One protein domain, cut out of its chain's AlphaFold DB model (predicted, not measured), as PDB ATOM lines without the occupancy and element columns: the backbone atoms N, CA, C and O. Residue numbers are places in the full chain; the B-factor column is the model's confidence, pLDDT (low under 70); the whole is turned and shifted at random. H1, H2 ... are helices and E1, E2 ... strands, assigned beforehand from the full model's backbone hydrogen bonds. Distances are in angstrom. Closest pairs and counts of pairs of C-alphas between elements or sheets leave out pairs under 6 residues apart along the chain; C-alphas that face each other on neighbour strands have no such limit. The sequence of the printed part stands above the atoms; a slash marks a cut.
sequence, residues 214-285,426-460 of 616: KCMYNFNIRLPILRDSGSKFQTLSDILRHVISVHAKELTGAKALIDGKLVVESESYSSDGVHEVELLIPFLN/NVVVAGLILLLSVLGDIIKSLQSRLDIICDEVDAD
ATOM      1  N   LYS A 214     107.645  75.082  88.670       86.44
ATOM      2  CA  LYS A 214     106.616  74.097  88.992       86.44
ATOM      3  C   LYS A 214     107.287  72.804  89.438       86.44
ATOM      4  O   LYS A 214     107.992  72.175  88.658       86.44
ATOM      5  N   CYS A 215     107.016  72.381  90.669       86.25
ATOM      6  CA  CYS A 215     107.443  71.091  91.204       86.25
ATOM      7  C   CYS A 215     106.212  70.250  91.558       86.25
ATOM      8  O   CYS A 215     105.259  70.768  92.137       86.25
ATOM      9  N   MET A 216     106.235  68.952  91.253       85.50
ATOM     10  CA  MET A 216     105.234  67.996  91.736       85.50
ATOM     11  C   MET A 216     105.903  66.986  92.663       85.50
ATOM     12  O   MET A 216     106.690  66.151  92.226       85.50
ATOM     13  N   TYR A 217     105.588  67.072  93.956       83.06
ATOM     14  CA  TYR A 217     106.169  66.214  94.981       83.06
ATOM     15  C   TYR A 217     105.164  65.166  95.469       83.06
ATOM     16  O   TYR A 217     104.178  65.498  96.124       83.06
ATOM     17  N   ASN A 218     105.423  63.897  95.152       79.81
ATOM     18  CA  ASN A 218     104.606  62.769  95.594       79.81
ATOM     19  C   ASN A 218     105.231  62.133  96.839       79.81
ATOM     20  O   ASN A 218     106.401  61.751  96.811       79.81
ATOM     21  N   PHE A 219     104.445  61.954  97.900       73.56
ATOM     22  CA  PHE A 219     104.892  61.340  99.151       73.56
ATOM     23  C   PHE A 219     103.838  60.376  99.709       73.56
ATOM     24  O   PHE A 219     102.656  60.448  99.374       73.56
ATOM     25  N   ASN A 220     104.273  59.445 100.558       72.81
ATOM     26  CA  ASN A 220     103.403  58.503 101.261       72.81
ATOM     27  C   ASN A 220     103.985  58.264 102.656       72.81
ATOM     28  O   ASN A 220     104.968  57.539 102.810       72.81
ATOM     29  N   ILE A 221     103.400  58.913 103.661       69.25
ATOM     30  CA  ILE A 221     103.852  58.826 105.049       69.25
ATOM     31  C   ILE A 221     103.057  57.734 105.768       69.25
ATOM     32  O   ILE A 221     101.827  57.744 105.783       69.25
ATOM     33  N   ARG A 222     103.769  56.799 106.407       68.88
ATOM     34  CA  ARG A 222     103.183  55.772 107.279       68.88
ATOM     35  C   ARG A 222     103.594  56.040 108.719       68.88
ATOM     36  O   ARG A 222     104.781  56.106 109.018       68.88
ATOM     37  N   LEU A 223     102.606  56.168 109.597       66.50
ATOM     38  CA  LEU A 223     102.793  56.551 110.995       66.50
ATOM     39  C   LEU A 223     102.649  55.314 111.898       66.50
ATOM     40  O   LEU A 223     101.530  54.822 112.065       66.50
ATOM     41  N   PRO A 224     103.737  54.779 112.479       60.81
ATOM     42  CA  PRO A 224     103.628  53.745 113.496       60.81
ATOM     43  C   PRO A 224     103.120  54.373 114.800       60.81
ATOM     44  O   PRO A 224     103.836  55.107 115.476       60.81
ATOM     45  N   ILE A 225     101.874  54.076 115.168       62.78
ATOM     46  CA  ILE A 225     101.301  54.495 116.452       62.78
ATOM     47  C   ILE A 225     101.837  53.556 117.543       62.78
ATOM     48  O   ILE A 225     101.267  52.490 117.789       62.78
ATOM     49  N   LEU A 226     102.949  53.929 118.188       55.03
ATOM     50  CA  LEU A 226     103.448  53.196 119.352       55.03
ATOM     51  C   LEU A 226     102.537  53.435 120.563       55.03
ATOM     52  O   LEU A 226     102.225  54.565 120.928       55.03
ATOM     53  N   ARG A 227     102.129  52.338 121.202       55.56
ATOM     54  CA  ARG A 227     101.379  52.337 122.462       55.56
ATOM     55  C   ARG A 227     102.344  52.112 123.622       55.56
ATOM     56  O   ARG A 227     102.348  51.025 124.192       55.56
ATOM     57  N   ASP A 228     103.147  53.115 123.952       53.19
ATOM     58  CA  ASP A 228     103.991  53.064 125.146       53.19
ATOM     59  C   ASP A 228     103.714  54.260 126.061       53.19
ATOM     60  O   ASP A 228     103.764  55.414 125.644       53.19
ATOM     61  N   SER A 229     103.418  53.972 127.326       50.69
ATOM     62  CA  SER A 229     103.169  54.953 128.385       50.69
ATOM     63  C   SER A 229     104.390  55.813 128.745       50.69
ATOM     64  O   SER A 229     104.246  56.763 129.509       50.69
ATOM     65  N   GLY A 230     105.578  55.493 128.215       53.50
ATOM     66  CA  GLY A 230     106.802  56.292 128.356       53.50
ATOM     67  C   GLY A 230     107.183  57.160 127.145       53.50
ATOM     68  O   GLY A 230     108.272  57.734 127.145       53.50
ATOM     69  N   SER A 231     106.363  57.250 126.088       55.47
ATOM     70  CA  SER A 231     106.754  57.966 124.861       55.47
ATOM     71  C   SER A 231     106.820  59.493 125.028       55.47
ATOM     72  O   SER A 231     105.948  60.104 125.638       55.47
ATOM     73  N   LYS A 232     107.815  60.136 124.392       59.12
ATOM     74  CA  LYS A 232     108.024  61.605 124.414       59.12
ATOM     75  C   LYS A 232     106.909  62.430 123.741       59.12
ATOM     76  O   LYS A 232     106.912  63.649 123.873       59.12
ATOM     77  N   PHE A 233     105.996  61.792 123.012       60.59
ATOM     78  CA  PHE A 233     104.919  62.431 122.255       60.59
ATOM     79  C   PHE A 233     103.579  62.093 122.911       60.59
ATOM     80  O   PHE A 233     103.286  60.912 123.103       60.59
ATOM     81  N   GLN A 234     102.798  63.107 123.291       62.34
ATOM     82  CA  GLN A 234     101.564  62.921 124.068       62.34
ATOM     83  C   GLN A 234     100.311  62.992 123.186       62.34
ATOM     84  O   GLN A 234      99.293  62.384 123.509       62.34
ATOM     85  N   THR A 235     100.392  63.696 122.055       71.38
ATOM     86  CA  THR A 235      99.275  63.927 121.137       71.38
ATOM     87  C   THR A 235      99.553  63.391 119.729       71.38
ATOM     88  O   THR A 235     100.696  63.180 119.317       71.38
ATOM     89  N   LEU A 236      98.484  63.210 118.948       72.75
ATOM     90  CA  LEU A 236      98.581  62.938 117.511       72.75
ATOM     91  C   LEU A 236      99.287  64.090 116.764       72.75
ATOM     92  O   LEU A 236     100.075  63.825 115.857       72.75
ATOM     93  N   SER A 237      99.063  65.341 117.190       75.38
ATOM     94  CA  SER A 237      99.743  66.535 116.665       75.38
ATOM     95  C   SER A 237     101.264  66.438 116.824       75.38
ATOM     96  O   SER A 237     101.995  66.610 115.849       75.38
ATOM     97  N   ASP A 238     101.755  66.039 118.005       76.00
ATOM     98  CA  ASP A 238     103.192  65.865 118.264       76.00
ATOM     99  C   ASP A 238     103.832  64.832 117.323       76.00
ATOM    100  O   ASP A 238     104.901  65.071 116.759       76.00
ATOM    101  N   ILE A 239     103.167  63.684 117.131       77.38
ATOM    102  CA  ILE A 239     103.645  62.605 116.252       77.38
ATOM    103  C   ILE A 239     103.693  63.085 114.801       77.38
ATOM    104  O   ILE A 239     104.697  62.888 114.112       77.38
ATOM    105  N   LEU A 240     102.628  63.734 114.330       77.75
ATOM    106  CA  LEU A 240     102.555  64.246 112.967       77.75
ATOM    107  C   LEU A 240     103.615  65.333 112.720       77.75
ATOM    108  O   LEU A 240     104.334  65.275 111.718       77.75
ATOM    109  N   ARG A 241     103.793  66.269 113.664       80.19
ATOM    110  CA  ARG A 241     104.827  67.317 113.610       80.19
ATOM    111  C   ARG A 241     106.232  66.717 113.615       80.19
ATOM    112  O   ARG A 241     107.090  67.157 112.847       80.19
ATOM    113  N   HIS A 242     106.466  65.677 114.418       80.38
ATOM    114  CA  HIS A 242     107.733  64.952 114.422       80.38
ATOM    115  C   HIS A 242     108.025  64.299 113.065       80.38
ATOM    116  O   HIS A 242     109.120  64.475 112.531       80.38
ATOM    117  N   VAL A 243     107.057  63.595 112.471       78.50
ATOM    118  CA  VAL A 243     107.277  62.897 111.196       78.50
ATOM    119  C   VAL A 243     107.453  63.870 110.029       78.50
ATOM    120  O   VAL A 243     108.340  63.650 109.207       78.50
ATOM    121  N   ILE A 244     106.732  64.997 109.992       80.19
ATOM    122  CA  ILE A 244     107.015  66.060 109.009       80.19
ATOM    123  C   ILE A 244     108.404  66.670 109.243       80.19
ATOM    124  O   ILE A 244     109.106  66.946 108.276       80.19
ATOM    125  N   SER A 245     108.868  66.820 110.491       80.31
ATOM    126  CA  SER A 245     110.241  67.274 110.776       80.31
ATOM    127  C   SER A 245     111.311  66.285 110.291       80.31
ATOM    128  O   SER A 245     112.353  66.710 109.791       80.31
ATOM    129  N   VAL A 246     111.072  64.973 110.403       79.12
ATOM    130  CA  VAL A 246     111.952  63.941 109.825       79.12
ATOM    131  C   VAL A 246     111.943  64.032 108.298       79.12
ATOM    132  O   VAL A 246     113.003  64.144 107.690       79.12
ATOM    133  N   HIS A 247     110.763  64.093 107.685       78.31
ATOM    134  CA  HIS A 247     110.624  64.148 106.233       78.31
ATOM    135  C   HIS A 247     111.193  65.441 105.619       78.31
ATOM    136  O   HIS A 247     111.822  65.421 104.565       78.31
ATOM    137  N   ALA A 248     111.080  66.572 106.322       79.44
ATOM    138  CA  ALA A 248     111.738  67.823 105.953       79.44
ATOM    139  C   ALA A 248     113.274  67.684 105.931       79.44
ATOM    140  O   ALA A 248     113.922  68.213 105.030       79.44
ATOM    141  N   LYS A 249     113.869  66.929 106.867       78.44
ATOM    142  CA  LYS A 249     115.317  66.642 106.872       78.44
ATOM    143  C   LYS A 249     115.734  65.724 105.719       78.44
ATOM    144  O   LYS A 249     116.826  65.894 105.184       78.44
ATOM    145  N   GLU A 250     114.878  64.797 105.294       77.69
ATOM    146  CA  GLU A 250     115.108  63.999 104.079       77.69
ATOM    147  C   GLU A 250     115.068  64.891 102.828       77.69
ATOM    148  O   GLU A 250     115.977  64.843 101.997       77.69
ATOM    149  N   LEU A 251     114.067  65.775 102.743       77.69
ATOM    150  CA  LEU A 251     113.911  66.757 101.668       77.69
ATOM    151  C   LEU A 251     115.099  67.720 101.556       77.69
ATOM    152  O   LEU A 251     115.514  68.018 100.440       77.69
ATOM    153  N   THR A 252     115.722  68.149 102.662       72.12
ATOM    154  CA  THR A 252     116.945  68.981 102.593       72.12
ATOM    155  C   THR A 252     118.148  68.283 101.944       72.12
ATOM    156  O   THR A 252     119.084  68.956 101.521       72.12
ATOM    157  N   GLY A 253     118.130  66.949 101.827       71.25
ATOM    158  CA  GLY A 253     119.130  66.188 101.073       71.25
ATOM    159  C   GLY A 253     118.846  66.083  99.569       71.25
ATOM    160  O   GLY A 253     119.698  65.579  98.833       71.25
ATOM    161  N   ALA A 254     117.670  66.513  99.102       76.50
ATOM    162  CA  ALA A 254     117.261  66.389  97.707       76.50
ATOM    163  C   ALA A 254     118.139  67.220  96.760       76.50
ATOM    164  O   ALA A 254     118.537  68.346  97.055       76.50
ATOM    165  N   LYS A 255     118.399  66.669  95.573       78.50
ATOM    166  CA  LYS A 255     118.901  67.425  94.417       78.50
ATOM    167  C   LYS A 255     117.728  67.754  93.498       78.50
ATOM    168  O   LYS A 255     116.732  67.040  93.519       78.50
ATOM    169  N   ALA A 256     117.861  68.774  92.655       79.75
ATOM    170  CA  ALA A 256     116.885  69.054  91.605       79.75
ATOM    171  C   ALA A 256     117.462  68.877  90.200       79.75
ATOM    172  O   ALA A 256     118.645  69.147  89.955       79.75
ATOM    173  N   LEU A 257     116.581  68.481  89.287       80.31
ATOM    174  CA  LEU A 257     116.681  68.765  87.863       80.31
ATOM    175  C   LEU A 257     115.751  69.949  87.553       80.31
ATOM    176  O   LEU A 257     114.629  69.977  88.052       80.31
ATOM    177  N   ILE A 258     116.201  70.901  86.739       81.62
ATOM    178  CA  ILE A 258     115.380  71.977  86.163       81.62
ATOM    179  C   ILE A 258     115.344  71.746  84.658       81.62
ATOM    180  O   ILE A 258     116.405  71.677  84.034       81.62
ATOM    181  N   ASP A 259     114.153  71.584  84.087       81.94
ATOM    182  CA  ASP A 259     113.940  71.250  82.672       81.94
ATOM    183  C   ASP A 259     114.808  70.046  82.224       81.94
ATOM    184  O   ASP A 259     115.433  70.038  81.160       81.94
ATOM    185  N   GLY A 260     114.920  69.039  83.104       77.94
ATOM    186  CA  GLY A 260     115.742  67.834  82.921       77.94
ATOM    187  C   GLY A 260     117.251  67.993  83.184       77.94
ATOM    188  O   GLY A 260     117.980  67.003  83.114       77.94
ATOM    189  N   LYS A 261     117.750  69.194  83.514       77.12
ATOM    190  CA  LYS A 261     119.180  69.466  83.766       77.12
ATOM    191  C   LYS A 261     119.507  69.570  85.250       77.12
ATOM    192  O   LYS A 261     118.852  70.301  85.986       77.12
ATOM    193  N   LEU A 262     120.566  68.895  85.695       72.69
ATOM    194  CA  LEU A 262     121.000  68.929  87.093       72.69
ATOM    195  C   LEU A 262     121.499  70.327  87.492       72.69
ATOM    196  O   LEU A 262     122.339  70.909  86.811       72.69
ATOM    197  N   VAL A 263     121.066  70.808  88.663       65.38
ATOM    198  CA  VAL A 263     121.357  72.144  89.249       65.38
ATOM    199  C   VAL A 263     122.848  72.383  89.611       65.38
ATOM    200  O   VAL A 263     123.211  73.297  90.345       65.38
ATOM    201  N   VAL A 264     123.753  71.558  89.085       60.19
ATOM    202  CA  VAL A 264     125.212  71.646  89.262       60.19
ATOM    203  C   VAL A 264     125.895  72.299  88.047       60.19
ATOM    204  O   VAL A 264     127.030  72.759  88.162       60.19
ATOM    205  N   GLU A 265     125.231  72.364  86.889       50.06
ATOM    206  CA  GLU A 265     125.837  72.861  85.648       50.06
ATOM    207  C   GLU A 265     125.672  74.376  85.458       50.06
ATOM    208  O   GLU A 265     124.649  74.977  85.774       50.06
ATOM    209  N   SER A 266     126.719  75.013  84.931       47.28
ATOM    210  CA  SER A 266     126.867  76.470  84.841       47.28
ATOM    211  C   SER A 266     126.102  77.116  83.676       47.28
ATOM    212  O   SER A 266     126.580  78.094  83.096       47.28
ATOM    213  N   GLU A 267     124.956  76.560  83.288       49.03
ATOM    214  CA  GLU A 267     124.142  77.080  82.190       49.03
ATOM    215  C   GLU A 267     123.090  78.076  82.689       49.03
ATOM    216  O   GLU A 267     122.501  77.926  83.758       49.03
ATOM    217  N   SER A 268     122.846  79.124  81.905       53.78
ATOM    218  CA  SER A 268     121.759  80.063  82.164       53.78
ATOM    219  C   SER A 268     120.428  79.469  81.704       53.78
ATOM    220  O   SER A 268     120.236  79.274  80.501       53.78
ATOM    221  N   TYR A 269     119.500  79.256  82.634       59.62
ATOM    222  CA  TYR A 269     118.099  78.973  82.315       59.62
ATOM    223  C   TYR A 269     117.473  80.161  81.563       59.62
ATOM    224  O   TYR A 269     117.816  81.323  81.813       59.62
ATOM    225  N   SER A 270     116.588  79.888  80.602       58.22
ATOM    226  CA  SER A 270     115.881  80.935  79.856       58.22
ATOM    227  C   SER A 270     114.945  81.695  80.788       58.22
ATOM    228  O   SER A 270     114.127  81.082  81.447       58.22
ATOM    229  N   SER A 271     114.992  83.027  80.813       57.22
ATOM    230  CA  SER A 271     114.111  83.817  81.694       57.22
ATOM    231  C   SER A 271     112.651  83.924  81.206       57.22
ATOM    232  O   SER A 271     111.963  84.877  81.568       57.22
ATOM    233  N   ASP A 272     112.207  83.003  80.354       59.59
ATOM    234  CA  ASP A 272     110.895  82.998  79.708       59.59
ATOM    235  C   ASP A 272     110.264  81.604  79.837       59.59
ATOM    236  O   ASP A 272     110.947  80.595  79.642       59.59
ATOM    237  N   GLY A 273     108.971  81.567  80.164       67.44
ATOM    238  CA  GLY A 273     108.210  80.345  80.442       67.44
ATOM    239  C   GLY A 273     108.089  79.951  81.923       67.44
ATOM    240  O   GLY A 273     108.456  80.687  82.839       67.44
ATOM    241  N   VAL A 274     107.503  78.768  82.138       76.50
ATOM    242  CA  VAL A 274     107.431  78.074  83.434       76.50
ATOM    243  C   VAL A 274     108.413  76.913  83.382       76.50
ATOM    244  O   VAL A 274     108.324  76.094  82.470       76.50
ATOM    245  N   HIS A 275     109.306  76.832  84.361       82.75
ATOM    246  CA  HIS A 275     110.303  75.767  84.455       82.75
ATOM    247  C   HIS A 275     109.769  74.571  85.244       82.75
ATOM    248  O   HIS A 275     109.115  74.748  86.278       82.75
ATOM    249  N   GLU A 276     110.082  73.357  84.802       84.31
ATOM    250  CA  GLU A 276     109.723  72.125  85.508       84.31
ATOM    251  C   GLU A 276     110.868  71.678  86.425       84.31
ATOM    252  O   GLU A 276     112.026  71.617  86.013       84.31
ATOM    253  N   VAL A 277     110.545  71.395  87.689       85.19
ATOM    254  CA  VAL A 277     111.507  70.998  88.723       85.19
ATOM    255  C   VAL A 277     111.199  69.582  89.196       85.19
ATOM    256  O   VAL A 277     110.164  69.332  89.814       85.19
ATOM    257  N   GLU A 278     112.129  68.663  88.948       85.69
ATOM    258  CA  GLU A 278     112.074  67.286  89.446       85.69
ATOM    259  C   GLU A 278     113.020  67.122  90.640       85.69
ATOM    260  O   GLU A 278     114.198  67.477  90.562       85.69
ATOM    261  N   LEU A 279     112.528  66.556  91.747       83.00
ATOM    262  CA  LEU A 279     113.331  66.309  92.946       83.00
ATOM    263  C   LEU A 279     113.885  64.880  92.979       83.00
ATOM    264  O   LEU A 279     113.149  63.897  93.038       83.00
ATOM    265  N   LEU A 280     115.210  64.784  93.028       80.38
ATOM    266  CA  LEU A 280     115.976  63.561  93.226       80.38
ATOM    267  C   LEU A 280     116.326  63.424  94.712       80.38
ATOM    268  O   LEU A 280     117.344  63.947  95.178       80.38
ATOM    269  N   ILE A 281     115.478  62.724  95.467       73.31
ATOM    270  CA  ILE A 281     115.742  62.399  96.876       73.31
ATOM    271  C   ILE A 281     116.840  61.319  96.935       73.31
ATOM    272  O   ILE A 281     116.700  60.284  96.276       73.31
ATOM    273  N   PRO A 282     117.923  61.492  97.714       61.88
ATOM    274  CA  PRO A 282     118.857  60.409  97.981       61.88
ATOM    275  C   PRO A 282     118.149  59.260  98.701       61.88
ATOM    276  O   PRO A 282     117.439  59.486  99.679       61.88
ATOM    277  N   PHE A 283     118.408  58.021  98.282       48.06
ATOM    278  CA  PHE A 283     118.067  56.845  99.082       48.06
ATOM    279  C   PHE A 283     118.893  56.867 100.376       48.06
ATOM    280  O   PHE A 283     120.043  56.427 100.403       48.06
ATOM    281  N   LEU A 284     118.327  57.432 101.442       50.12
ATOM    282  CA  LEU A 284     118.945  57.452 102.761       50.12
ATOM    283  C   LEU A 284     118.678  56.128 103.478       50.12
ATOM    284  O   LEU A 284     117.543  55.682 103.613       50.12
ATOM    285  N   ASN A 285     119.754  55.505 103.960       37.66
ATOM    286  CA  ASN A 285     119.662  54.349 104.840       37.66
ATOM    287  C   ASN A 285     118.948  54.764 106.130       37.66
ATOM    288  O   ASN A 285     119.485  55.584 106.879       37.66
ATOM    289  N   ASN A 426     127.841  83.053  90.326       47.03
ATOM    290  CA  ASN A 426     126.456  83.529  90.379       47.03
ATOM    291  C   ASN A 426     125.429  82.471  89.938       47.03
ATOM    292  O   ASN A 426     124.328  82.457  90.477       47.03
ATOM    293  N   VAL A 427     125.770  81.590  88.986       48.66
ATOM    294  CA  VAL A 427     124.826  80.585  88.452       48.66
ATOM    295  C   VAL A 427     124.576  79.463  89.463       48.66
ATOM    296  O   VAL A 427     123.425  79.147  89.751       48.66
ATOM    297  N   VAL A 428     125.640  78.921  90.067       48.78
ATOM    298  CA  VAL A 428     125.528  77.864  91.092       48.78
ATOM    299  C   VAL A 428     124.777  78.376  92.325       48.78
ATOM    300  O   VAL A 428     123.923  77.681  92.867       48.78
ATOM    301  N   VAL A 429     125.045  79.621  92.737       57.19
ATOM    302  CA  VAL A 429     124.307  80.269  93.828       57.19
ATOM    303  C   VAL A 429     122.826  80.440  93.461       57.19
ATOM    304  O   VAL A 429     121.977  80.073  94.265       57.19
ATOM    305  N   ALA A 430     122.494  80.909  92.251       59.09
ATOM    306  CA  ALA A 430     121.105  81.062  91.799       59.09
ATOM    307  C   ALA A 430     120.311  79.742  91.809       59.09
ATOM    308  O   ALA A 430     119.218  79.694  92.374       59.09
ATOM    309  N   GLY A 431     120.870  78.664  91.250       61.88
ATOM    310  CA  GLY A 431     120.214  77.352  91.231       61.88
ATOM    311  C   GLY A 431     119.977  76.774  92.632       61.88
ATOM    312  O   GLY A 431     118.939  76.172  92.901       61.88
ATOM    313  N   LEU A 432     120.902  77.021  93.559       64.56
ATOM    314  CA  LEU A 432     120.806  76.558  94.941       64.56
ATOM    315  C   LEU A 432     119.765  77.344  95.764       64.56
ATOM    316  O   LEU A 432     119.033  76.749  96.548       64.56
ATOM    317  N   ILE A 433     119.629  78.655  95.536       65.12
ATOM    318  CA  ILE A 433     118.564  79.493  96.127       65.12
ATOM    319  C   ILE A 433     117.178  79.018  95.687       65.12
ATOM    320  O   ILE A 433     116.243  78.951  96.488       65.12
ATOM    321  N   LEU A 434     117.049  78.699  94.403       71.00
ATOM    322  CA  LEU A 434     115.820  78.177  93.831       71.00
ATOM    323  C   LEU A 434     115.445  76.825  94.450       71.00
ATOM    324  O   LEU A 434     114.303  76.645  94.864       71.00
ATOM    325  N   LEU A 435     116.403  75.900  94.553       72.69
ATOM    326  CA  LEU A 435     116.181  74.598  95.182       72.69
ATOM    327  C   LEU A 435     115.677  74.750  96.625       72.69
ATOM    328  O   LEU A 435     114.689  74.120  96.995       72.69
ATOM    329  N   LEU A 436     116.298  75.635  97.407       73.56
ATOM    330  CA  LEU A 436     115.850  75.958  98.765       73.56
ATOM    331  C   LEU A 436     114.422  76.531  98.773       73.56
ATOM    332  O   LEU A 436     113.579  76.036  99.517       73.56
ATOM    333  N   SER A 437     114.104  77.453  97.859       76.62
ATOM    334  CA  SER A 437     112.760  78.043  97.734       76.62
ATOM    335  C   SER A 437     111.675  77.001  97.410       76.62
ATOM    336  O   SER A 437     110.574  77.076  97.956       76.62
ATOM    337  N   VAL A 438     111.976  76.019  96.550       82.12
ATOM    338  CA  VAL A 438     111.060  74.919  96.186       82.12
ATOM    339  C   VAL A 438     110.894  73.923  97.338       82.12
ATOM    340  O   VAL A 438     109.774  73.525  97.655       82.12
ATOM    341  N   LEU A 439     111.985  73.533  98.003       82.81
ATOM    342  CA  LEU A 439     111.923  72.626  99.155       82.81
ATOM    343  C   LEU A 439     111.205  73.280 100.345       82.81
ATOM    344  O   LEU A 439     110.383  72.635 100.994       82.81
ATOM    345  N   GLY A 440     111.465  74.566 100.590       80.88
ATOM    346  CA  GLY A 440     110.791  75.370 101.604       80.88
ATOM    347  C   GLY A 440     109.285  75.469 101.366       80.88
ATOM    348  O   GLY A 440     108.519  75.316 102.314       80.88
ATOM    349  N   ASP A 441     108.845  75.636 100.114       86.56
ATOM    350  CA  ASP A 441     107.424  75.611  99.734       86.56
ATOM    351  C   ASP A 441     106.748  74.273 100.054       86.56
ATOM    352  O   ASP A 441     105.680  74.242 100.669       86.56
ATOM    353  N   ILE A 442     107.389  73.158  99.687       86.00
ATOM    354  CA  ILE A 442     106.877  71.808  99.955       86.00
ATOM    355  C   ILE A 442     106.763  71.575 101.465       86.00
ATOM    356  O   ILE A 442     105.706  71.162 101.942       86.00
ATOM    357  N   ILE A 443     107.816  71.886 102.226       83.88
ATOM    358  CA  ILE A 443     107.843  71.730 103.688       83.88
ATOM    359  C   ILE A 443     106.758  72.601 104.341       83.88
ATOM    360  O   ILE A 443     105.989  72.097 105.160       83.88
ATOM    361  N   LYS A 444     106.630  73.868 103.929       84.31
ATOM    362  CA  LYS A 444     105.602  74.799 104.418       84.31
ATOM    363  C   LYS A 444     104.186  74.319 104.091       84.31
ATOM    364  O   LYS A 444     103.305  74.415 104.942       84.31
ATOM    365  N   SER A 445     103.965  73.761 102.899       89.31
ATOM    366  CA  SER A 445     102.689  73.153 102.500       89.31
ATOM    367  C   SER A 445     102.344  71.939 103.364       89.31
ATOM    368  O   SER A 445     101.215  71.828 103.833       89.31
ATOM    369  N   LEU A 446     103.305  71.046 103.624       86.25
ATOM    370  CA  LEU A 446     103.095  69.892 104.507       86.25
ATOM    371  C   LEU A 446     102.750  70.329 105.940       86.25
ATOM    372  O   LEU A 446     101.798  69.815 106.521       86.25
ATOM    373  N   GLN A 447     103.485  71.304 106.483       85.38
ATOM    374  CA  GLN A 447     103.232  71.875 107.810       85.38
ATOM    375  C   GLN A 447     101.859  72.556 107.897       85.38
ATOM    376  O   GLN A 447     101.112  72.285 108.830       85.38
ATOM    377  N   SER A 448     101.495  73.378 106.907       88.12
ATOM    378  CA  SER A 448     100.228  74.129 106.905       88.12
ATOM    379  C   SER A 448      99.009  73.206 106.907       88.12
ATOM    380  O   SER A 448      98.079  73.419 107.676       88.12
ATOM    381  N   ARG A 449      99.031  72.146 106.087       87.19
ATOM    382  CA  ARG A 449      97.953  71.144 106.036       87.19
ATOM    383  C   ARG A 449      97.849  70.329 107.314       87.19
ATOM    384  O   ARG A 449      96.749  69.962 107.706       87.19
ATOM    385  N   LEU A 450      98.984  70.034 107.950       82.38
ATOM    386  CA  LEU A 450      98.971  69.376 109.245       82.38
ATOM    387  C   LEU A 450      98.357  70.281 110.312       82.38
ATOM    388  O   LEU A 450      97.499  69.821 111.054       82.38
ATOM    389  N   ASP A 451      98.778  71.541 110.388       83.12
ATOM    390  CA  ASP A 451      98.198  72.450 111.368       83.12
ATOM    391  C   ASP A 451      96.682  72.582 111.168       83.12
ATOM    392  O   ASP A 451      95.976  72.579 112.158       83.12
ATOM    393  N   ILE A 452      96.172  72.604 109.930       84.56
ATOM    394  CA  ILE A 452      94.720  72.578 109.653       84.56
ATOM    395  C   ILE A 452      94.059  71.322 110.252       84.56
ATOM    396  O   ILE A 452      93.107  71.439 111.017       84.56
ATOM    397  N   ILE A 453      94.620  70.130 110.006       81.44
ATOM    398  CA  ILE A 453      94.129  68.864 110.589       81.44
ATOM    399  C   ILE A 453      94.184  68.882 112.133       81.44
ATOM    400  O   ILE A 453      93.367  68.239 112.788       81.44
ATOM    401  N   CYS A 454      95.149  69.578 112.738       78.31
ATOM    402  CA  CYS A 454      95.233  69.726 114.194       78.31
ATOM    403  C   CYS A 454      94.236  70.760 114.738       78.31
ATOM    404  O   CYS A 454      93.536  70.449 115.700       78.31
ATOM    405  N   ASP A 455      94.136  71.928 114.094       78.38
ATOM    406  CA  ASP A 455      93.201  73.012 114.414       78.38
ATOM    407  C   ASP A 455      91.744  72.454 114.422       78.38
ATOM    408  O   ASP A 455      90.967  72.759 115.327       78.38
ATOM    409  N   GLU A 456      91.397  71.548 113.490       73.06
ATOM    410  CA  GLU A 456      90.118  70.801 113.454       73.06
ATOM    411  C   GLU A 456      89.883  69.885 114.672       73.06
ATOM    412  O   GLU A 456      88.793  69.876 115.249       73.06
ATOM    413  N   VAL A 457      90.883  69.083 115.056       66.25
ATOM    414  CA  VAL A 457      90.763  68.089 116.144       66.25
ATOM    415  C   VAL A 457      90.652  68.762 117.513       66.25
ATOM    416  O   VAL A 457      89.958  68.248 118.395       66.25
ATOM    417  N   ASP A 458      91.307  69.907 117.693       60.69
ATOM    418  CA  ASP A 458      91.247  70.668 118.938       60.69
ATOM    419  C   ASP A 458      89.912  71.431 119.076       60.69
ATOM    420  O   ASP A 458      89.370  71.502 120.184       60.69
ATOM    421  N   ALA A 459      89.318  71.914 117.976       57.69
ATOM    422  CA  ALA A 459      88.028  72.618 117.988       57.69
ATOM    423  C   ALA A 459      86.861  71.764 118.533       57.69
ATOM    424  O   ALA A 459      86.047  72.255 119.320       57.69
ATOM    425  N   ASP A 460      86.810  70.472 118.188       51.16
ATOM    426  CA  ASP A 460      85.757  69.536 118.634       51.16
ATOM    427  C   ASP A 460      85.841  69.209 120.147       51.16
ATOM    428  O   ASP A 460      84.897  68.691 120.743       51.16
TER     429      ASP A 460
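What this domain is: This is residues 214 to 285 and 426 to 460 of the 616 residues of the protein "ODR-4-like" of Vigna unguiculata (UniProt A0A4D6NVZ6). Two helices lie side by side and run opposite ways, the long H2 and the shorter H1, with a small two-stranded hairpin, E1 and E2, beyond the end of H1 and beside the earlier part of H2. An unnamed stretch, residues 214 to 235, begins beside E2 and runs to the other end of the model, where residues 227 to 232 stick out before H1 starts. The printed part has 107 residues, with H1, E1, E2 and H2 in that order; the sheet, E1 - E2, is antiparallel and the class is mostly helix. The whole is loose, with a radius of gyration of the C-alphas of 17.5 A, and elongated, spanning 55 by 33 by 22 A.

Where its parts are: Start at Lys 214 and pass to C-alpha 236 at (98.581, 62.938, 117.511), where H1, residues 236 to 251, begins its 22.4 A. Next come E1, residues 255 to 258, and E2, residues 274 to 280, 19.5 A long. After the cut, find C-alpha 426 at (126.456, 83.529, 90.379); from there H2, residues 426 to 459, runs 48.6 A to C-alpha 459 at (88.028, 72.618, 117.988).

How they stand to each other: Look first at Ala 248 and Ile 443, the closest C-alphas of H1 and H2, 6.0 A apart: the helices touch, through residues 439 to 454 alone of H2, at a shallow tilt of 11 degrees, opposite ways. In both helices every O i to N i+4 pair is within hydrogen-bond range. In the hairpin of E1 and E2, find N 257 and O 278 at 2.9 A, within hydrogen-bond range. Residues 214 to 215 pair with residues 276 to 277 of E2, parallel. The closest C-alphas of E1 and H2, Ala 256 and Leu 435, are 6.6 A apart; E2 and H2 are near each other, and H1 and E2 are apart.

The domain as a whole: The C-alphas of Ser 229 and Asp 272, the two farthest apart, are 56.7 A apart. Residues 286 to 425 are not printed, and C-alphas 285 and 426 are 33.3 A apart across that cut. The link from E1 to E2 is long, with 15 residues; that from H1 to E1 is tight. Confidence is under 70 in 41 residues, among them residues 221 to 234 and 263 to 273.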